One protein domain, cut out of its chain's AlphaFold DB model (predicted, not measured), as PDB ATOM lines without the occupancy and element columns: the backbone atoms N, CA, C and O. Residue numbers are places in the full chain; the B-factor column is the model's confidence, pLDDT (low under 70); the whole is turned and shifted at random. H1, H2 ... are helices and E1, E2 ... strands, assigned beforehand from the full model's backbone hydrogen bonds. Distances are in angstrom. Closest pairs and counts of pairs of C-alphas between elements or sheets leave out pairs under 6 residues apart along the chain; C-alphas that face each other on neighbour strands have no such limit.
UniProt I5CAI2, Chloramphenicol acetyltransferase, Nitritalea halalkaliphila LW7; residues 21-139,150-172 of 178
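AT A GLANCE: This is residues 21 to 139 and 150 to 172 of the 178 residues of the protein "Chloramphenicol acetyltransferase" of Nitritalea halalkaliphila LW7 (UniProt I5CAI2). A strongly twisted sheet of six strands has two helices, H2 and H4, over one face, while a small two-strand hairpin, E2 and E3, lies at one end of the longest axis and H1 at the other. The long link from H4 to E6 passes the edge of the sheet beside E5. The printed part has 142 residues with four named helices and eight named strands, in the order E1 H1 H2 H3 E2 E3 E4 E5 H4 E6 E7 E8; the class is mixed, helices and strands. The large sheet is mixed, in the order E1 E8 E7 E6 E4 E5. The whole is compact, with a radius of gyration of the C-alphas of 15.2 A and spans of 44 by 33 by 30 A.

HOW THE PARTS SIT: E1, residues 21 to 25, is an edge strand antiparallel to E8, residues 165 to 171, with N 24 and O 166 2.8 A apart. H1, residues 27 to 36, touches H2, residues 40 to 54, about perpendicular at 73 degrees; the closest C-alphas are those of Ala 33 and Phe 40, 5.6 A apart. H3, residues 56 to 59, only just touches H2, only at the corner, with 3 pairs of C-alphas within 8 A, the closest Val 52 and Phe 58 at 5.7 A. E2, residues 60 to 63, and E3, residues 66 to 69, form an antiparallel hairpin, with N 61 and O 68 2.8 A apart. E4, residues 74 to 80, and E5, residues 86 to 91, form another, with N 79 and O 87 2.8 A apart. H4, residues 97 to 113, is on the large sheet over E4 and E5, at a height of 9.6 A. H2 is on the same face at a height of 9.0 A, two layers, helices on one face of a sheet. H2 and H4 touch at a steep tilt of 57 degrees, opposite ways; their closest C-alphas are those of Leu 42 and Tyr 101, 6.5 A apart. E6, residues 126 to 132, is parallel to E4, with N 129 and O 76 2.8 A apart. E7, residues 154 to 159, is parallel to E6, with N 155 and O 128 2.8 A apart, and forms a hairpin with E8, with N 156 and O 169 2.9 A apart. In H1, H2 and H4 every O i to N i+4 pair is within hydrogen-bond range; H3 is too short for such a pair.

IN THESE COORDINATES: E1 begins with C-alpha 21 at (4.296, -14.966, 126.100). From first to last C-alpha, H1 measures 14.4 A, H2 21.2 A and H4 24.5 A; E4 measures 19.1 A, and E6 and E8 19.5 A each. E8 ends with C-alpha 171 at (11.788, -17.070, 121.683).

THE WHOLE: The C-alphas of Lys 35 and Asn 65 are the two farthest apart, 46.3 A. Residues 140 to 149 are not printed, and C-alphas 139 and 150 are 20.6 A apart across the cut. The link from H4 to E6, 12 residues, is long. Mean pLDDT of the printed part is 79.5; residues 117 to 124, 133 to 139, 150 to 153 and 155 to 172 are under 70.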
ATOM      1  N   CYS A  21       4.519 -14.957 124.662       73.38
ATOM      2  CA  CYS A  21       4.296 -14.966 126.100       73.38
ATOM      3  C   CYS A  21       2.919 -15.527 126.437       73.38
ATOM      4  O   CYS A  21       1.914 -15.092 125.880       73.38
ATOM      5  N   ALA A  22       2.870 -16.479 127.363       74.00
ATOM      6  CA  ALA A  22       1.623 -17.053 127.845       74.00
ATOM      7  C   ALA A  22       1.610 -17.134 129.371       74.00
ATOM      8  O   ALA A  22       2.607 -17.496 130.000       74.00
ATOM      9  N   THR A  23       0.455 -16.849 129.970       76.56
ATOM     10  CA  THR A  23       0.232 -17.049 131.403       76.56
ATOM     11  C   THR A  23      -0.183 -18.494 131.665       76.56
ATOM     12  O   THR A  23      -1.277 -18.918 131.294       76.56
ATOM     13  N   VAL A  24       0.671 -19.252 132.347       79.06
ATOM     14  CA  VAL A  24       0.448 -20.668 132.660       79.06
ATOM     15  C   VAL A  24       0.029 -20.835 134.116       79.06
ATOM     16  O   VAL A  24       0.652 -20.291 135.027       79.06
ATOM     17  N   HIS A  25      -1.021 -21.622 134.355       79.12
ATOM     18  CA  HIS A  25      -1.473 -21.974 135.699       79.12
ATOM     19  C   HIS A  25      -0.660 -23.134 136.292       79.12
ATOM     20  O   HIS A  25      -0.920 -24.306 136.023       79.12
ATOM     21  N   CYS A  26       0.289 -22.819 137.170       83.75
ATOM     22  CA  CYS A  26       1.249 -23.773 137.726       83.75
ATOM     23  C   CYS A  26       0.836 -24.398 139.071       83.75
ATOM     24  O   CYS A  26       1.644 -25.088 139.685       83.75
ATOM     25  N   HIS A  27      -0.407 -24.222 139.540       84.44
ATOM     26  CA  HIS A  27      -0.863 -24.736 140.851       84.44
ATOM     27  C   HIS A  27      -0.592 -26.232 141.056       84.44
ATOM     28  O   HIS A  27      -0.097 -26.657 142.099       84.44
ATOM     29  N   LYS A  28      -0.893 -27.049 140.036       89.62
ATOM     30  CA  LYS A  28      -0.667 -28.502 140.082       89.62
ATOM     31  C   LYS A  28       0.826 -28.835 140.164       89.62
ATOM     32  O   LYS A  28       1.205 -29.703 140.943       89.62
ATOM     33  N   ALA A  29       1.655 -28.134 139.391       88.12
ATOM     34  CA  ALA A  29       3.105 -28.298 139.399       88.12
ATOM     35  C   ALA A  29       3.702 -27.900 140.758       88.12
ATOM     36  O   ALA A  29       4.454 -28.671 141.345       88.12
ATOM     37  N   TYR A  30       3.274 -26.764 141.311       87.56
ATOM     38  CA  TYR A  30       3.702 -26.287 142.624       87.56
ATOM     39  C   TYR A  30       3.360 -27.276 143.747       87.56
ATOM     40  O   TYR A  30       4.222 -27.643 144.545       87.56
ATOM     41  N   LYS A  31       2.118 -27.784 143.778       91.31
ATOM     42  CA  LYS A  31       1.707 -28.806 144.756       91.31
ATOM     43  C   LYS A  31       2.529 -30.091 144.642       91.31
ATOM     44  O   LYS A  31       2.880 -30.673 145.666       91.31
ATOM     45  N   ARG A  32       2.832 -30.539 143.418       92.50
ATOM     46  CA  ARG A  32       3.659 -31.734 143.180       92.50
ATOM     47  C   ARG A  32       5.094 -31.530 143.655       92.50
ATOM     48  O   ARG A  32       5.581 -32.385 144.384       92.50
ATOM     49  N   ALA A  33       5.706 -30.393 143.323       92.81
ATOM     50  CA  ALA A  33       7.047 -30.039 143.785       92.81
ATOM     51  C   ALA A  33       7.129 -30.068 145.320       92.81
ATOM     52  O   ALA A  33       7.964 -30.767 145.889       92.81
ATOM     53  N   LYS A  34       6.163 -29.424 145.995       92.00
ATOM     54  CA  LYS A  34       6.082 -29.415 147.462       92.00
ATOM     55  C   LYS A  34       5.908 -30.815 148.057       92.00
ATOM     56  O   LYS A  34       6.558 -31.131 149.045       92.00
ATOM     57  N   LYS A  35       5.062 -31.666 147.459       94.94
ATOM     58  CA  LYS A  35       4.863 -33.057 147.914       94.94
ATOM     59  C   LYS A  35       6.136 -33.904 147.776       94.94
ATOM     60  O   LYS A  35       6.343 -34.803 148.578       94.94
ATOM     61  N   GLN A  36       6.955 -33.628 146.765       93.31
ATOM     62  CA  GLN A  36       8.214 -34.330 146.501       93.31
ATOM     63  C   GLN A  36       9.411 -33.746 147.270       93.31
ATOM     64  O   GLN A  36      10.497 -34.303 147.190       93.31
ATOM     65  N   GLY A  37       9.237 -32.633 147.992       93.75
ATOM     66  CA  GLY A  37      10.333 -31.967 148.702       93.75
ATOM     67  C   GLY A  37      11.340 -31.263 147.786       93.75
ATOM     68  O   GLY A  37      12.448 -30.968 148.223       93.75
ATOM     69  N   VAL A  38      10.977 -30.977 146.532       93.19
ATOM     70  CA  VAL A  38      11.858 -30.311 145.557       93.19
ATOM     71  C   VAL A  38      11.468 -28.850 145.363       93.19
ATOM     72  O   VAL A  38      10.296 -28.475 145.477       93.19
ATOM     73  N   SER A  39      12.448 -28.004 145.037       90.62
ATOM     74  CA  SER A  39      12.168 -26.599 144.739       90.62
ATOM     75  C   SER A  39      11.295 -26.480 143.486       90.62
ATOM     76  O   SER A  39      11.430 -27.238 142.521       90.62
ATOM     77  N   PHE A  40      10.384 -25.506 143.479       89.31
ATOM     78  CA  PHE A  40       9.515 -25.284 142.321       89.31
ATOM     79  C   PHE A  40      10.316 -24.925 141.059       89.31
ATOM     80  O   PHE A  40       9.939 -25.338 139.966       89.31
ATOM     81  N   PHE A  41      11.438 -24.215 141.218       89.00
ATOM     82  CA  PHE A  41      12.363 -23.902 140.129       89.00
ATOM     83  C   PHE A  41      12.917 -25.171 139.470       89.00
ATOM     84  O   PHE A  41      12.779 -25.324 138.259       89.00
ATOM     85  N   LEU A  42      13.473 -26.106 140.253       92.44
ATOM     86  CA  LEU A  42      14.038 -27.348 139.715       92.44
ATOM     87  C   LEU A  42      12.959 -28.239 139.093       92.44
ATOM     88  O   LEU A  42      13.167 -28.784 138.010       92.44
ATOM     89  N   TYR A  43      11.784 -28.323 139.726       93.25
ATOM     90  CA  TYR A  43      10.639 -29.051 139.173       93.25
ATOM     91  C   TYR A  43      10.235 -28.504 137.801       93.25
ATOM     92  O   TYR A  43      10.060 -29.253 136.839       93.25
ATOM     93  N   TYR A  44      10.085 -27.183 137.701       90.31
ATOM     94  CA  TYR A  44       9.752 -26.517 136.450       90.31
ATOM     95  C   TYR A  44      10.839 -26.735 135.388       90.31
ATOM     96  O   TYR A  44      10.517 -27.103 134.257       90.31
ATOM     97  N   LEU A  45      12.107 -26.557 135.767       91.81
ATOM     98  CA  LEU A  45      13.254 -26.713 134.883       91.81
ATOM     99  C   LEU A  45      13.305 -28.117 134.272       91.81
ATOM    100  O   LEU A  45      13.421 -28.238 133.055       91.81
ATOM    101  N   TYR A  46      13.138 -29.166 135.086       95.12
ATOM    102  CA  TYR A  46      13.105 -30.546 134.598       95.12
ATOM    103  C   TYR A  46      11.975 -30.769 133.590       95.12
ATOM    104  O   TYR A  46      12.203 -31.303 132.508       95.12
ATOM    105  N   ARG A  47      10.748 -30.326 133.905       94.44
ATOM    106  CA  ARG A  47       9.598 -30.493 132.996       94.44
ATOM    107  C   ARG A  47       9.797 -29.748 131.679       94.44
ATOM    108  O   ARG A  47       9.444 -30.280 130.629       94.44
ATOM    109  N   ALA A  48      10.368 -28.546 131.729       91.94
ATOM    110  CA  ALA A  48      10.676 -27.773 130.534       91.94
ATOM    111  C   ALA A  48      11.775 -28.444 129.696       91.94
ATOM    112  O   ALA A  48      11.588 -28.620 128.496       91.94
ATOM    113  N   LEU A  49      12.879 -28.873 130.317       93.12
ATOM    114  CA  LEU A  49      13.960 -29.589 129.632       93.12
ATOM    115  C   LEU A  49      13.497 -30.917 129.035       93.12
ATOM    116  O   LEU A  49      13.895 -31.245 127.920       93.12
ATOM    117  N   LYS A  50      12.622 -31.647 129.728       95.69
ATOM    118  CA  LYS A  50      12.026 -32.877 129.210       95.69
ATOM    119  C   LYS A  50      11.215 -32.609 127.940       95.69
ATOM    120  O   LYS A  50      11.500 -33.200 126.907       95.69
ATOM    121  N   ALA A  51      10.305 -31.632 127.966       92.69
ATOM    122  CA  ALA A  51       9.533 -31.241 126.781       92.69
ATOM    123  C   ALA A  51      10.422 -30.737 125.624       92.69
ATOM    124  O   ALA A  51      10.160 -31.021 124.456       92.69
ATOM    125  N   VAL A  52      11.495 -30.003 125.935       91.44
ATOM    126  CA  VAL A  52      12.505 -29.564 124.955       91.44
ATOM    127  C   VAL A  52      13.217 -30.763 124.321       91.44
ATOM    128  O   VAL A  52      13.468 -30.754 123.118       91.44
ATOM    129  N   ASN A  53      13.526 -31.801 125.099       93.38
ATOM    130  CA  ASN A  53      14.193 -33.010 124.616       93.38
ATOM    131  C   ASN A  53      13.253 -34.014 123.926       93.38
ATOM    132  O   ASN A  53      13.732 -34.848 123.160       93.38
ATOM    133  N   GLU A  54      11.940 -33.926 124.124       94.19
ATOM    134  CA  GLU A  54      10.947 -34.749 123.412       94.19
ATOM    135  C   GLU A  54      10.646 -34.218 121.997       94.19
ATOM    136  O   GLU A  54      10.212 -34.966 121.124       94.19
ATOM    137  N   LEU A  55      10.901 -32.931 121.741       89.69
ATOM    138  CA  LEU A  55      10.546 -32.259 120.491       89.69
ATOM    139  C   LEU A  55      11.781 -31.988 119.623       89.69
ATOM    140  O   LEU A  55      12.595 -31.117 119.937       89.69
ATOM    141  N   GLU A  56      11.894 -32.665 118.475       86.00
ATOM    142  CA  GLU A  56      13.070 -32.551 117.592       86.00
ATOM    143  C   GLU A  56      13.360 -31.107 117.165       86.00
ATOM    144  O   GLU A  56      14.515 -30.687 117.123       86.00
ATOM    145  N   ALA A  57      12.320 -30.305 116.934       84.62
ATOM    146  CA  ALA A  57      12.462 -28.915 116.523       84.62
ATOM    147  C   ALA A  57      13.253 -28.040 117.523       84.62
ATOM    148  O   ALA A  57      13.826 -27.014 117.146       84.62
ATOM    149  N   PHE A  58      13.306 -28.417 118.804       86.44
ATOM    150  CA  PHE A  58      14.125 -27.732 119.806       86.44
ATOM    151  C   PHE A  58      15.594 -28.164 119.811       86.44
ATOM    152  O   PHE A  58      16.437 -27.435 120.345       86.44
ATOM    153  N   LYS A  59      15.901 -29.305 119.192       88.12
ATOM    154  CA  LYS A  59      17.250 -29.864 119.086       88.12
ATOM    155  C   LYS A  59      18.032 -29.353 117.876       88.12
ATOM    156  O   LYS A  59      19.221 -29.631 117.765       88.12
ATOM    157  N   LEU A  60      17.377 -28.616 116.981       85.12
ATOM    158  CA  LEU A  60      17.998 -28.045 115.788       85.12
ATOM    159  C   LEU A  60      18.753 -26.750 116.110       85.12
ATOM    160  O   LEU A  60      18.261 -25.914 116.876       85.12
ATOM    161  N   ARG A  61      19.928 -26.572 115.508       83.25
ATOM    162  CA  ARG A  61      20.709 -25.327 115.488       83.25
ATOM    163  C   ARG A  61      21.200 -25.065 114.073       83.25
ATOM    164  O   ARG A  61      21.441 -26.006 113.325       83.25
ATOM    165  N   VAL A  62      21.365 -23.798 113.729       77.44
ATOM    166  CA  VAL A  62      22.009 -23.378 112.481       77.44
ATOM    167  C   VAL A  62      23.401 -22.878 112.838       77.44
ATOM    168  O   VAL A  62      23.522 -21.951 113.636       77.44
ATOM    169  N   VAL A  63      24.431 -23.506 112.275       75.25
ATOM    170  CA  VAL A  63      25.839 -23.097 112.403       75.25
ATOM    171  C   VAL A  63      26.405 -23.044 110.991       75.25
ATOM    172  O   VAL A  63      26.217 -23.987 110.228       75.25
ATOM    173  N   ASP A  64      26.996 -21.913 110.602       72.94
ATOM    174  CA  ASP A  64      27.545 -21.691 109.255       72.94
ATOM    175  C   ASP A  64      26.580 -22.090 108.121       72.94
ATOM    176  O   ASP A  64      26.935 -22.769 107.159       72.94
ATOM    177  N   ASN A  65      25.310 -21.686 108.260       72.75
ATOM    178  CA  ASN A  65      24.219 -21.977 107.318       72.75
ATOM    179  C   ASN A  65      23.889 -23.476 107.143       72.75
ATOM    180  O   ASN A  65      23.138 -23.849 106.241       72.75
ATOM    181  N   THR A  66      24.413 -24.325 108.026       75.94
ATOM    182  CA  THR A  66      24.155 -25.764 108.075       75.94
ATOM    183  C   THR A  66      23.306 -26.093 109.296       75.94
ATOM    184  O   THR A  66      23.529 -25.574 110.391       75.94
ATOM    185  N   VAL A  67      22.299 -26.949 109.113       81.31
ATOM    186  CA  VAL A  67      21.422 -27.372 110.208       81.31
ATOM    187  C   VAL A  67      22.027 -28.578 110.919       81.31
ATOM    188  O   VAL A  67      22.168 -29.649 110.335       81.31
ATOM    189  N   TYR A  68      22.314 -28.412 112.204       82.56
ATOM    190  CA  TYR A  68      22.767 -29.462 113.106       82.56
ATOM    191  C   TYR A  68      21.631 -29.890 114.030       82.56
ATOM    192  O   TYR A  68      20.849 -29.062 114.496       82.56
ATOM    193  N   ARG A  69      21.555 -31.190 114.331       87.75
ATOM    194  CA  ARG A  69      20.622 -31.751 115.316       87.75
ATOM    195  C   ARG A  69      21.407 -32.328 116.485       87.75
ATOM    196  O   ARG A  69      22.154 -33.287 116.309       87.75
ATOM    197  N   TYR A  70      21.191 -31.779 117.673       87.94
ATOM    198  CA  TYR A  70      21.744 -32.328 118.907       87.94
ATOM    199  C   TYR A  70      20.957 -33.563 119.346       87.94
ATOM    200  O   TYR A  70      19.750 -33.659 119.132       87.94
ATOM    201  N   THR A  71      21.628 -34.520 119.980       89.88
ATOM    202  CA  THR A  71      20.972 -35.703 120.561       89.88
ATOM    203  C   THR A  71      20.217 -35.341 121.841       89.88
ATOM    204  O   THR A  71      19.086 -35.794 122.057       89.88
ATOM    205  N   ARG A  72      20.815 -34.453 122.640       91.88
ATOM    206  CA  ARG A  72      20.318 -33.951 123.920       91.88
ATOM    207  C   ARG A  72      20.488 -32.439 123.993       91.88
ATOM    208  O   ARG A  72      21.454 -31.904 123.457       91.88
ATOM    209  N   ILE A  73      19.551 -31.780 124.664       92.62
ATOM    210  CA  ILE A  73      19.621 -30.368 125.014       92.62
ATOM    211  C   ILE A  73      19.745 -30.210 126.526       92.62
ATOM    212  O   ILE A  73      18.910 -30.725 127.271       92.62
ATOM    213  N   ASP A  74      20.763 -29.472 126.958       93.31
ATOM    214  CA  ASP A  74      21.063 -29.208 128.368       93.31
ATOM    215  C   ASP A  74      20.579 -27.811 128.797       93.31
ATOM    216  O   ASP A  74      20.258 -26.950 127.972       93.31
ATOM    217  N   GLY A  75      20.470 -27.574 130.105       90.56
ATOM    218  CA  GLY A  75      19.997 -26.301 130.646       90.56
ATOM    219  C   GLY A  75      21.141 -25.332 130.911       90.56
ATOM    220  O   GLY A  75      22.063 -25.661 131.647       90.56
ATOM    221  N   SER A  76      21.051 -24.109 130.392       89.38
ATOM    222  CA  SER A  76      21.893 -22.993 130.830       89.38
ATOM    223  C   SER A  76      21.038 -22.017 131.631       89.38
ATOM    224  O   SER A  76      20.173 -21.360 131.057       89.38
ATOM    225  N   CYS A  77      21.216 -21.950 132.950       86.88
ATOM    226  CA  CYS A  77      20.325 -21.181 133.824       86.88
ATOM    227  C   CYS A  77      21.026 -19.983 134.466       86.88
ATOM    228  O   CYS A  77      22.195 -20.063 134.829       86.88
ATOM    229  N   THR A  78      20.292 -18.890 134.672       86.25
ATOM    230  CA  THR A  78      20.717 -17.814 135.584       86.25
ATOM    231  C   THR A  78      20.306 -18.154 137.014       86.25
ATOM    232  O   THR A  78      19.115 -18.341 137.279       86.25
ATOM    233  N   ILE A  79      21.263 -18.198 137.936       86.38
ATOM    234  CA  ILE A  79      21.052 -18.482 139.358       86.38
ATOM    235  C   ILE A  79      21.325 -17.217 140.167       86.38
ATOM    236  O   ILE A  79      22.383 -16.608 140.028       86.38
ATOM    237  N   MET A  80      20.375 -16.829 141.015       83.56
ATOM    238  CA  MET A  80      20.524 -15.665 141.885       83.56
ATOM    239  C   MET A  80      21.478 -15.940 143.043       83.56
ATOM    240  O   MET A  80      21.422 -16.998 143.669       83.56
ATOM    241  N   ARG A  81      22.318 -14.952 143.344       84.56
ATOM    242  CA  ARG A  81      23.246 -14.952 144.476       84.56
ATOM    243  C   ARG A  81      22.718 -14.075 145.605       84.56
ATOM    244  O   ARG A  81      21.819 -13.254 145.417       84.56
ATOM    245  N   LYS A  82      23.295 -14.245 146.796       81.94
ATOM    246  CA  LYS A  82      22.903 -13.498 148.007       81.94
ATOM    247  C   LYS A  82      23.197 -11.996 147.917       81.94
ATOM    248  O   LYS A  82      22.553 -11.217 148.607       81.94
ATOM    249  N   ASP A  83      24.139 -11.596 147.069       82.94
ATOM    250  CA  ASP A  83      24.556 -10.207 146.842       82.94
ATOM    251  C   ASP A  83      23.712  -9.477 145.776       82.94
ATOM    252  O   ASP A  83      24.088  -8.402 145.316       82.94
ATOM    253  N   ASN A  84      22.565 -10.045 145.383       77.94
ATOM    254  CA  ASN A  84      21.689  -9.557 144.312       77.94
ATOM    255  C   ASN A  84      22.313  -9.571 142.903       77.94
ATOM    256  O   ASN A  84      21.728  -9.013 141.974       77.94
ATOM    257  N   THR A  85      23.450 -10.246 142.711       83.69
ATOM    258  CA  THR A  85      23.976 -10.575 141.378       83.69
ATOM    259  C   THR A  85      23.454 -11.936 140.903       83.69
ATOM    260  O   THR A  85      22.726 -12.635 141.617       83.69
ATOM    261  N   PHE A  86      23.807 -12.338 139.681       82.31
ATOM    262  CA  PHE A  86      23.476 -13.656 139.144       82.31
ATOM    263  C   PHE A  86      24.719 -14.366 138.602       82.31
ATOM    264  O   PHE A  86      25.636 -13.739 138.074       82.31
ATOM    265  N   GLY A  87      24.731 -15.691 138.720       83.00
ATOM    266  CA  GLY A  87      25.688 -16.580 138.067       83.00
ATOM    267  C   GLY A  87      25.027 -17.371 136.942       83.00
ATOM    268  O   GLY A  87      23.815 -17.581 136.947       83.00
ATOM    269  N   PHE A  88      25.821 -17.832 135.982       85.38
ATOM    270  CA  PHE A  88      25.374 -18.804 134.986       85.38
ATOM    271  C   PHE A  88      25.705 -20.218 135.456       85.38
ATOM    272  O   PHE A  88      26.767 -20.445 136.035       85.38
ATOM    273  N   SER A  89      24.799 -21.156 135.201       86.00
ATOM    274  CA  SER A  89      25.003 -22.576 135.455       86.00
ATOM    275  C   SER A  89      24.781 -23.397 134.193       86.00
ATOM    276  O   SER A  89      23.925 -23.072 133.368       86.00
ATOM    277  N   TYR A  90      25.545 -24.479 134.067       89.88
ATOM    278  CA  TYR A  90      25.300 -25.553 133.112       89.88
ATOM    279  C   TYR A  90      24.708 -26.740 133.873       89.88
ATOM    280  O   TYR A  90      25.321 -27.244 134.811       89.88
ATOM    281  N   ILE A  91      23.503 -27.159 133.496       91.06
ATOM    282  CA  ILE A  91      22.747 -28.234 134.139       91.06
ATOM    283  C   ILE A  91      22.504 -29.328 133.093       91.06
ATOM    284  O   ILE A  91      21.635 -29.154 132.229       91.06
ATOM    285  N   PRO A  92      23.243 -30.452 133.159       92.69
ATOM    286  CA  PRO A  92      23.031 -31.580 132.264       92.69
ATOM    287  C   PRO A  92      21.610 -32.130 132.406       92.69
ATOM    288  O   PRO A  92      21.138 -32.381 133.519       92.69
ATOM    289  N   PHE A  93      20.932 -32.351 131.284       94.81
ATOM    290  CA  PHE A  93      19.667 -33.065 131.278       94.81
ATOM    291  C   PHE A  93      19.899 -34.552 131.559       94.81
ATOM    292  O   PHE A  93      20.814 -35.176 131.017       94.81
ATOM    293  N   GLN A  94      19.036 -35.124 132.394       96.25
ATOM    294  CA  GLN A  94      19.019 -36.546 132.719       96.25
ATOM    295  C   GLN A  94      17.582 -37.042 132.599       96.25
ATOM    296  O   GLN A  94      16.663 -36.349 133.025       96.25
ATOM    297  N   GLU A  95      17.384 -38.231 132.034       95.38
ATOM    298  CA  GLU A  95      16.047 -38.835 131.955       95.38
ATOM    299  C   GLU A  95      15.524 -39.219 133.345       95.38
ATOM    300  O   GLU A  95      14.344 -39.017 133.642       95.38
ATOM    301  N   ASP A  96      16.413 -39.706 134.218       97.50
ATOM    302  CA  ASP A  96      16.086 -39.974 135.616       97.50
ATOM    303  C   ASP A  96      15.814 -38.659 136.359       97.50
ATOM    304  O   ASP A  96      16.699 -37.831 136.588       97.50
ATOM    305  N   GLU A  97      14.549 -38.474 136.736       95.94
ATOM    306  CA  GLU A  97      14.062 -37.259 137.383       95.94
ATOM    307  C   GLU A  97      14.739 -37.005 138.743       95.94
ATOM    308  O   GLU A  97      15.020 -35.857 139.088       95.94
ATOM    309  N   GLN A  98      15.029 -38.054 139.518       96.00
ATOM    310  CA  GLN A  98      15.618 -37.901 140.852       96.00
ATOM    311  C   GLN A  98      17.111 -37.588 140.775       96.00
ATOM    312  O   GLN A  98      17.609 -36.744 141.525       96.00
ATOM    313  N   ALA A  99      17.819 -38.225 139.844       97.06
ATOM    314  CA  ALA A  99      19.211 -37.931 139.557       97.06
ATOM    315  C   ALA A  99      19.374 -36.493 139.054       97.06
ATOM    316  O   ALA A  99      20.217 -35.761 139.577       97.06
ATOM    317  N   PHE A 100      18.483 -36.050 138.157       97.31
ATOM    318  CA  PHE A 100      18.433 -34.658 137.727       97.31
ATOM    319  C   PHE A 100      18.283 -33.701 138.914       97.31
ATOM    320  O   PHE A 100      19.071 -32.767 139.043       97.31
ATOM    321  N   TYR A 101      17.301 -33.913 139.800       96.69
ATOM    322  CA  TYR A 101      17.073 -32.998 140.923       96.69
ATOM    323  C   TYR A 101      18.250 -32.922 141.884       96.69
ATOM    324  O   TYR A 101      18.618 -31.821 142.295       96.69
ATOM    325  N   ARG A 102      18.849 -34.064 142.229       96.12
ATOM    326  CA  ARG A 102      20.010 -34.115 143.120       96.12
ATOM    327  C   ARG A 102      21.189 -33.339 142.535       96.12
ATOM    328  O   ARG A 102      21.764 -32.489 143.214       96.12
ATOM    329  N   ASP A 103      21.526 -33.601 141.277       95.06
ATOM    330  CA  ASP A 103      22.718 -33.023 140.660       95.06
ATOM    331  C   ASP A 103      22.500 -31.540 140.321       95.06
ATOM    332  O   ASP A 103      23.382 -30.712 140.557       95.06
ATOM    333  N   ALA A 104      21.301 -31.174 139.856       94.19
ATOM    334  CA  ALA A 104      20.933 -29.783 139.609       94.19
ATOM    335  C   ALA A 104      20.895 -28.959 140.904       94.19
ATOM    336  O   ALA A 104      21.337 -27.812 140.898       94.19
ATOM    337  N   ALA A 105      20.415 -29.519 142.021       94.31
ATOM    338  CA  ALA A 105      20.435 -28.835 143.315       94.31
ATOM    339  C   ALA A 105      21.867 -28.518 143.769       94.31
ATOM    340  O   ALA A 105      22.125 -27.398 144.205       94.31
ATOM    341  N   ARG A 106      22.804 -29.462 143.593       93.75
ATOM    342  CA  ARG A 106      24.228 -29.237 143.882       93.75
ATOM    343  C   ARG A 106      24.802 -28.099 143.036       93.75
ATOM    344  O   ARG A 106      25.419 -27.193 143.583       93.75
ATOM    345  N   ILE A 107      24.547 -28.108 141.726       91.56
ATOM    346  CA  ILE A 107      25.017 -27.055 140.806       91.56
ATOM    347  C   ILE A 107      24.439 -25.686 141.191       91.56
ATOM    348  O   ILE A 107      25.147 -24.682 141.173       91.56
ATOM    349  N   VAL A 108      23.150 -25.627 141.539       90.31
ATOM    350  CA  VAL A 108      22.499 -24.383 141.980       90.31
ATOM    351  C   VAL A 108      23.148 -23.849 143.256       90.31
ATOM    352  O   VAL A 108      23.446 -22.656 143.314       90.31
ATOM    353  N   GLU A 109      23.404 -24.711 144.242       91.12
ATOM    354  CA  GLU A 109      24.064 -24.317 145.490       91.12
ATOM    355  C   GLU A 109      25.476 -23.780 145.221       91.12
ATOM    356  O   GLU A 109      25.794 -22.662 145.630       91.12
ATOM    357  N   GLU A 110      26.284 -24.508 144.445       89.31
ATOM    358  CA  GLU A 110      27.646 -24.107 144.066       89.31
ATOM    359  C   GLU A 110      27.670 -22.739 143.371       89.31
ATOM    360  O   GLU A 110      28.433 -21.847 143.752       89.31
ATOM    361  N   VAL A 111      26.795 -22.522 142.383       87.56
ATOM    362  CA  VAL A 111      26.750 -21.250 141.646       87.56
ATOM    363  C   VAL A 111      26.258 -20.103 142.530       87.56
ATOM    364  O   VAL A 111      26.774 -18.986 142.402       87.56
ATOM    365  N   SER A 112      25.325 -20.367 143.452       86.69
ATOM    366  CA  SER A 112      24.811 -19.361 144.393       86.69
ATOM    367  C   SER A 112      25.862 -18.866 145.397       86.69
ATOM    368  O   SER A 112      25.746 -17.745 145.896       86.69
ATOM    369  N   GLN A 113      26.888 -19.682 145.665       87.31
ATOM    370  CA  GLN A 113      28.011 -19.367 146.556       87.31
ATOM    371  C   GLN A 113      29.263 -18.876 145.806       87.31
ATOM    372  O   GLN A 113      30.158 -18.290 146.411       87.31
ATOM    373  N   SER A 114      29.343 -19.106 144.493       83.06
ATOM    374  CA  SER A 114      30.462 -18.664 143.653       83.06
ATOM    375  C   SER A 114      30.423 -17.160 143.345       83.06
ATOM    376  O   SER A 114      29.349 -16.573 143.246       83.06
ATOM    377  N   ALA A 115      31.586 -16.553 143.081       72.75
ATOM    378  CA  ALA A 115      31.685 -15.196 142.522       72.75
ATOM    379  C   ALA A 115      31.839 -15.184 140.982       72.75
ATOM    380  O   ALA A 115      31.481 -14.209 140.323       72.75
ATOM    381  N   SER A 116      32.316 -16.277 140.381       70.69
ATOM    382  CA  SER A 116      32.674 -16.352 138.954       70.69
ATOM    383  C   SER A 116      31.471 -16.522 138.026       70.69
ATOM    384  O   SER A 116      30.538 -17.255 138.336       70.69
ATOM    385  N   LEU A 117      31.486 -15.888 136.855       60.53
ATOM    386  CA  LEU A 117      30.510 -16.162 135.797       60.53
ATOM    387  C   LEU A 117      30.972 -17.391 135.002       60.53
ATOM    388  O   LEU A 117      32.048 -17.359 134.411       60.53
ATOM    389  N   PHE A 118      30.167 -18.455 134.969       64.94
ATOM    390  CA  PHE A 118      30.427 -19.656 134.163       64.94
ATOM    391  C   PHE A 118      29.458 -19.718 132.970       64.94
ATOM    392  O   PHE A 118      28.490 -20.481 133.006       64.94
ATOM    393  N   PRO A 119      29.630 -18.873 131.934       60.72
ATOM    394  CA  PRO A 119      28.758 -18.921 130.767       60.72
ATOM    395  C   PRO A 119      28.900 -20.277 130.062       60.72
ATOM    396  O   PRO A 119      30.009 -20.787 129.904       60.72
ATOM    397  N   ALA A 120      27.775 -20.847 129.620       59.09
ATOM    398  CA  ALA A 120      27.799 -21.991 128.711       59.09
ATOM    399  C   ALA A 120      28.514 -21.586 127.414       59.09
ATOM    400  O   ALA A 120      28.338 -20.457 126.937       59.09
ATOM    401  N   ARG A 121      29.329 -22.478 126.843       55.47
ATOM    402  CA  ARG A 121      30.040 -22.165 125.597       55.47
ATOM    403  C   ARG A 121      29.071 -22.240 124.419       55.47
ATOM    404  O   ARG A 121      28.167 -23.077 124.369       55.47
ATOM    405  N   ALA A 122      29.273 -21.362 123.438       47.56
ATOM    406  CA  ALA A 122      28.572 -21.446 122.164       47.56
ATOM    407  C   ALA A 122      28.798 -22.841 121.545       47.56
ATOM    408  O   ALA A 122      29.930 -23.316 121.479       47.56
ATOM    409  N   GLY A 123      27.719 -23.513 121.128       57.09
ATOM    410  CA  GLY A 123      27.778 -24.849 120.521       57.09
ATOM    411  C   GLY A 123      27.508 -26.037 121.457       57.09
ATOM    412  O   GLY A 123      27.453 -27.166 120.975       57.09
ATOM    413  N   GLU A 124      27.250 -25.828 122.751       65.19
ATOM    414  CA  GLU A 124      27.028 -26.920 123.724       65.19
ATOM    415  C   GLU A 124      25.612 -27.534 123.708       65.19
ATOM    416  O   GLU A 124      25.250 -28.287 124.606       65.19
ATOM    417  N   GLY A 125      24.780 -27.230 122.704       81.19
ATOM    418  CA  GLY A 125      23.422 -27.782 122.642       81.19
ATOM    419  C   GLY A 125      22.571 -27.373 123.846       81.19
ATOM    420  O   GLY A 125      21.780 -28.160 124.343       81.19
ATOM    421  N   VAL A 126      22.728 -26.150 124.351       87.06
ATOM    422  CA  VAL A 126      21.978 -25.676 125.521       87.06
ATOM    423  C   VAL A 126      20.709 -24.926 125.125       87.06
ATOM    424  O   VAL A 126      20.568 -24.451 123.994       87.06
ATOM    425  N   ILE A 127      19.776 -24.813 126.063       86.00
ATOM    426  CA  ILE A 127      18.687 -23.833 126.038       86.00
ATOM    427  C   ILE A 127      18.851 -22.897 127.241       86.00
ATOM    428  O   ILE A 127      19.136 -23.351 128.353       86.00
ATOM    429  N   HIS A 128      18.690 -21.590 127.029       85.56
ATOM    430  CA  HIS A 128      18.832 -20.620 128.114       85.56
ATOM    431  C   HIS A 128      17.528 -20.473 128.893       85.56
ATOM    432  O   HIS A 128      16.481 -20.175 128.312       85.56
ATOM    433  N   PHE A 129      17.618 -20.633 130.207       83.12
ATOM    434  CA  PHE A 129      16.560 -20.366 131.165       83.12
ATOM    435  C   PHE A 129      16.936 -19.160 132.017       83.12
ATOM    436  O   PHE A 129      17.997 -19.133 132.643       83.12
ATOM    437  N   SER A 130      16.037 -18.188 132.116       77.56
ATOM    438  CA  SER A 130      16.146 -17.173 133.166       77.56
ATOM    439  C   SER A 130      14.839 -17.039 133.921       77.56
ATOM    440  O   SER A 130      13.751 -17.178 133.360       77.56
ATOM    441  N   SER A 131      14.951 -16.787 135.220       70.69
ATOM    442  CA  SER A 131      13.811 -16.556 136.094       70.69
ATOM    443  C   SER A 131      13.902 -15.159 136.683       70.69
ATOM    444  O   SER A 131      14.877 -14.841 137.357       70.69
ATOM    445  N   LEU A 132      12.859 -14.364 136.475       72.31
ATOM    446  CA  LEU A 132      12.642 -13.057 137.086       72.31
ATOM    447  C   LEU A 132      11.463 -13.173 138.065       72.31
ATOM    448  O   LEU A 132      10.353 -12.727 137.765       72.31
ATOM    449  N   PRO A 133      11.658 -13.811 139.236       64.88
ATOM    450  CA  PRO A 133      10.577 -14.102 140.174       64.88
ATOM    451  C   PRO A 133       9.987 -12.850 140.852       64.88
ATOM    452  O   PRO A 133       9.014 -12.953 141.592       64.88
ATOM    453  N   TRP A 134      10.546 -11.666 140.620       65.94
ATOM    454  CA  TRP A 134      10.007 -10.386 141.096       65.94
ATOM    455  C   TRP A 134       9.220  -9.625 140.023       65.94
ATOM    456  O   TRP A 134       8.561  -8.640 140.347       65.94
ATOM    457  N   LEU A 135       9.273 -10.056 138.758       63.19
ATOM    458  CA  LEU A 135       8.676  -9.323 137.646       63.19
ATOM    459  C   LEU A 135       7.467 -10.065 137.074       63.19
ATOM    460  O   LEU A 135       7.576 -11.206 136.621       63.19
ATOM    461  N   ASN A 136       6.330  -9.372 137.045       68.75
ATOM    462  CA  ASN A 136       5.145  -9.788 136.306       68.75
ATOM    463  C   ASN A 136       5.127  -9.085 134.950       68.75
ATOM    464  O   ASN A 136       4.903  -7.881 134.884       68.75
ATOM    465  N   PHE A 137       5.377  -9.835 133.879       67.00
ATOM    466  CA  PHE A 137       5.431  -9.307 132.517       67.00
ATOM    467  C   PHE A 137       4.414  -9.990 131.599       67.00
ATOM    468  O   PHE A 137       4.234 -11.203 131.653       67.00
ATOM    469  N   SER A 138       3.792  -9.219 130.709       60.88
ATOM    470  CA  SER A 138       2.996  -9.734 129.585       60.88
ATOM    471  C   SER A 138       3.833  -9.937 128.317       60.88
ATOM    472  O   SER A 138       3.421 -10.662 127.418       60.88
ATOM    473  N   SER A 139       5.012  -9.315 128.251       62.25
ATOM    474  CA  SER A 139       5.976  -9.426 127.156       62.25
ATOM    475  C   SER A 139       7.375  -9.070 127.654       62.25
ATOM    476  O   SER A 139       7.528  -8.167 128.474       62.25
ATOM    477  N   ASP A 150      22.768 -16.114 116.175       58.03
ATOM    478  CA  ASP A 150      22.328 -17.031 117.226       58.03
ATOM    479  C   ASP A 150      21.117 -17.843 116.730       58.03
ATOM    480  O   ASP A 150      20.241 -17.324 116.039       58.03
ATOM    481  N   SER A 151      21.055 -19.123 117.087       60.09
ATOM    482  CA  SER A 151      19.875 -19.987 116.901       60.09
ATOM    483  C   SER A 151      19.446 -20.666 118.209       60.09
ATOM    484  O   SER A 151      18.516 -21.480 118.238       60.09
ATOM    485  N   CYS A 152      20.115 -20.328 119.318       62.12
ATOM    486  CA  CYS A 152      19.811 -20.825 120.643       62.12
ATOM    487  C   CYS A 152      18.454 -20.300 121.113       62.12
ATOM    488  O   CYS A 152      18.144 -19.107 121.069       62.12
ATOM    489  N   ARG A 153      17.613 -21.219 121.587       64.50
ATOM    490  CA  ARG A 153      16.289 -20.874 122.103       64.50
ATOM    491  C   ARG A 153      16.428 -20.329 123.524       64.50
ATOM    492  O   ARG A 153      17.231 -20.819 124.319       64.50
ATOM    493  N   LYS A 154      15.605 -19.333 123.847       72.62
ATOM    494  CA  LYS A 154      15.566 -18.694 125.169       72.62
ATOM    495  C   LYS A 154      14.182 -18.858 125.776       72.62
ATOM    496  O   LYS A 154      13.167 -18.720 125.079       72.62
ATOM    497  N   LEU A 155      14.154 -19.174 127.062       69.31
ATOM    498  CA  LEU A 155      12.952 -19.350 127.852       69.31
ATOM    499  C   LEU A 155      13.056 -18.495 129.117       69.31
ATOM    500  O   LEU A 155      14.002 -18.614 129.892       69.31
ATOM    501  N   LEU A 156      12.058 -17.641 129.325       68.69
ATOM    502  CA  LEU A 156      11.981 -16.738 130.466       68.69
ATOM    503  C   LEU A 156      10.768 -17.045 131.334       68.69
ATOM    504  O   LEU A 156       9.664 -17.246 130.823       68.69
ATOM    505  N   LEU A 157      10.993 -17.020 132.646       66.62
ATOM    506  CA  LEU A 157       9.991 -17.240 133.679       66.62
ATOM    507  C   LEU A 157       9.765 -15.969 134.502       66.62
ATOM    508  O   LEU A 157      10.696 -15.482 135.136       66.62
ATOM    509  N   GLY A 158       8.535 -15.460 134.535       56.56
ATOM    510  CA  GLY A 158       8.123 -14.351 135.407       56.56
ATOM    511  C   GLY A 158       7.213 -14.797 136.543       56.56
ATOM    512  O   GLY A 158       6.564 -15.842 136.456       56.56
ATOM    513  N   ASN A 159       7.113 -13.990 137.595       53.09
ATOM    514  CA  ASN A 159       6.142 -14.213 138.667       53.09
ATOM    515  C   ASN A 159       4.828 -13.487 138.374       53.09
ATOM    516  O   ASN A 159       4.823 -12.421 137.775       53.09
ATOM    517  N   SER A 160       3.705 -14.026 138.831       46.09
ATOM    518  CA  SER A 160       2.419 -13.328 138.809       46.09
ATOM    519  C   SER A 160       1.936 -13.162 140.244       46.09
ATOM    520  O   SER A 160       1.964 -14.117 141.018       46.09
ATOM    521  N   CYS A 161       1.410 -11.980 140.585       38.59
ATOM    522  CA  CYS A 161       0.922 -11.591 141.921       38.59
ATOM    523  C   CYS A 161      -0.131 -12.528 142.558       38.59
ATOM    524  O   CYS A 161      -0.536 -12.325 143.697       38.59
ATOM    525  N   ARG A 162      -0.585 -13.570 141.855       39.25
ATOM    526  CA  ARG A 162      -1.332 -14.700 142.420       39.25
ATOM    527  C   ARG A 162      -0.453 -15.934 142.262       39.25
ATOM    528  O   ARG A 162      -0.206 -16.315 141.119       39.25
ATOM    529  N   ALA A 163      -0.035 -16.533 143.382       42.03
ATOM    530  CA  ALA A 163       0.979 -17.588 143.589       42.03
ATOM    531  C   ALA A 163       0.830 -18.910 142.784       42.03
ATOM    532  O   ALA A 163       1.280 -19.976 143.195       42.03
ATOM    533  N   SER A 164       0.146 -18.890 141.646       46.66
ATOM    534  CA  SER A 164      -0.207 -20.042 140.824       46.66
ATOM    535  C   SER A 164      -0.195 -19.733 139.329       46.66
ATOM    536  O   SER A 164      -0.642 -20.574 138.550       46.66
ATOM    537  N   ARG A 165       0.256 -18.544 138.916       49.47
ATOM    538  CA  ARG A 165       0.402 -18.158 137.511       49.47
ATOM    539  C   ARG A 165       1.855 -17.791 137.243       49.47
ATOM    540  O   ARG A 165       2.504 -17.186 138.088       49.47
ATOM    541  N   VAL A 166       2.357 -18.189 136.088       56.25
ATOM    542  CA  VAL A 166       3.730 -17.941 135.668       56.25
ATOM    543  C   VAL A 166       3.686 -17.474 134.223       56.25
ATOM    544  O   VAL A 166       3.028 -18.118 133.406       56.25
ATOM    545  N   ASN A 167       4.345 -16.359 133.910       53.78
ATOM    546  CA  ASN A 167       4.451 -15.912 132.524       53.78
ATOM    547  C   ASN A 167       5.653 -16.589 131.886       53.78
ATOM    548  O   ASN A 167       6.781 -16.459 132.363       53.78
ATOM    549  N   LEU A 168       5.364 -17.351 130.838       52.94
ATOM    550  CA  LEU A 168       6.340 -18.074 130.057       52.94
ATOM    551  C   LEU A 168       6.530 -17.345 128.737       52.94
ATOM    552  O   LEU A 168       5.634 -17.375 127.897       52.94
ATOM    553  N   CYS A 169       7.691 -16.727 128.558       51.94
ATOM    554  CA  CYS A 169       8.078 -16.122 127.293       51.94
ATOM    555  C   CYS A 169       9.092 -17.041 126.597       51.94
ATOM    556  O   CYS A 169      10.158 -17.333 127.146       51.94
ATOM    557  N   ARG A 170       8.757 -17.517 125.396       54.81
ATOM    558  CA  ARG A 170       9.634 -18.349 124.560       54.81
ATOM    559  C   ARG A 170      10.007 -17.576 123.307       54.81
ATOM    560  O   ARG A 170       9.123 -17.036 122.652       54.81
ATOM    561  N   PHE A 171      11.285 -17.620 122.942       52.12
ATOM    562  CA  PHE A 171      11.788 -17.070 121.683       52.12
ATOM    563  C   PHE A 171      12.204 -18.215 120.764       52.12
ATOM    564  O   PHE A 171      13.365 -18.639 120.777       52.12
ATOM    565  N   PRO A 172      11.259 -18.842 120.041       51.72
ATOM    566  CA  PRO A 172      11.626 -19.731 118.959       51.72
ATOM    567  C   PRO A 172      12.344 -18.957 117.845       51.72
ATOM    568  O   PRO A 172      11.846 -17.948 117.357       51.72
TER     569      PRO A 172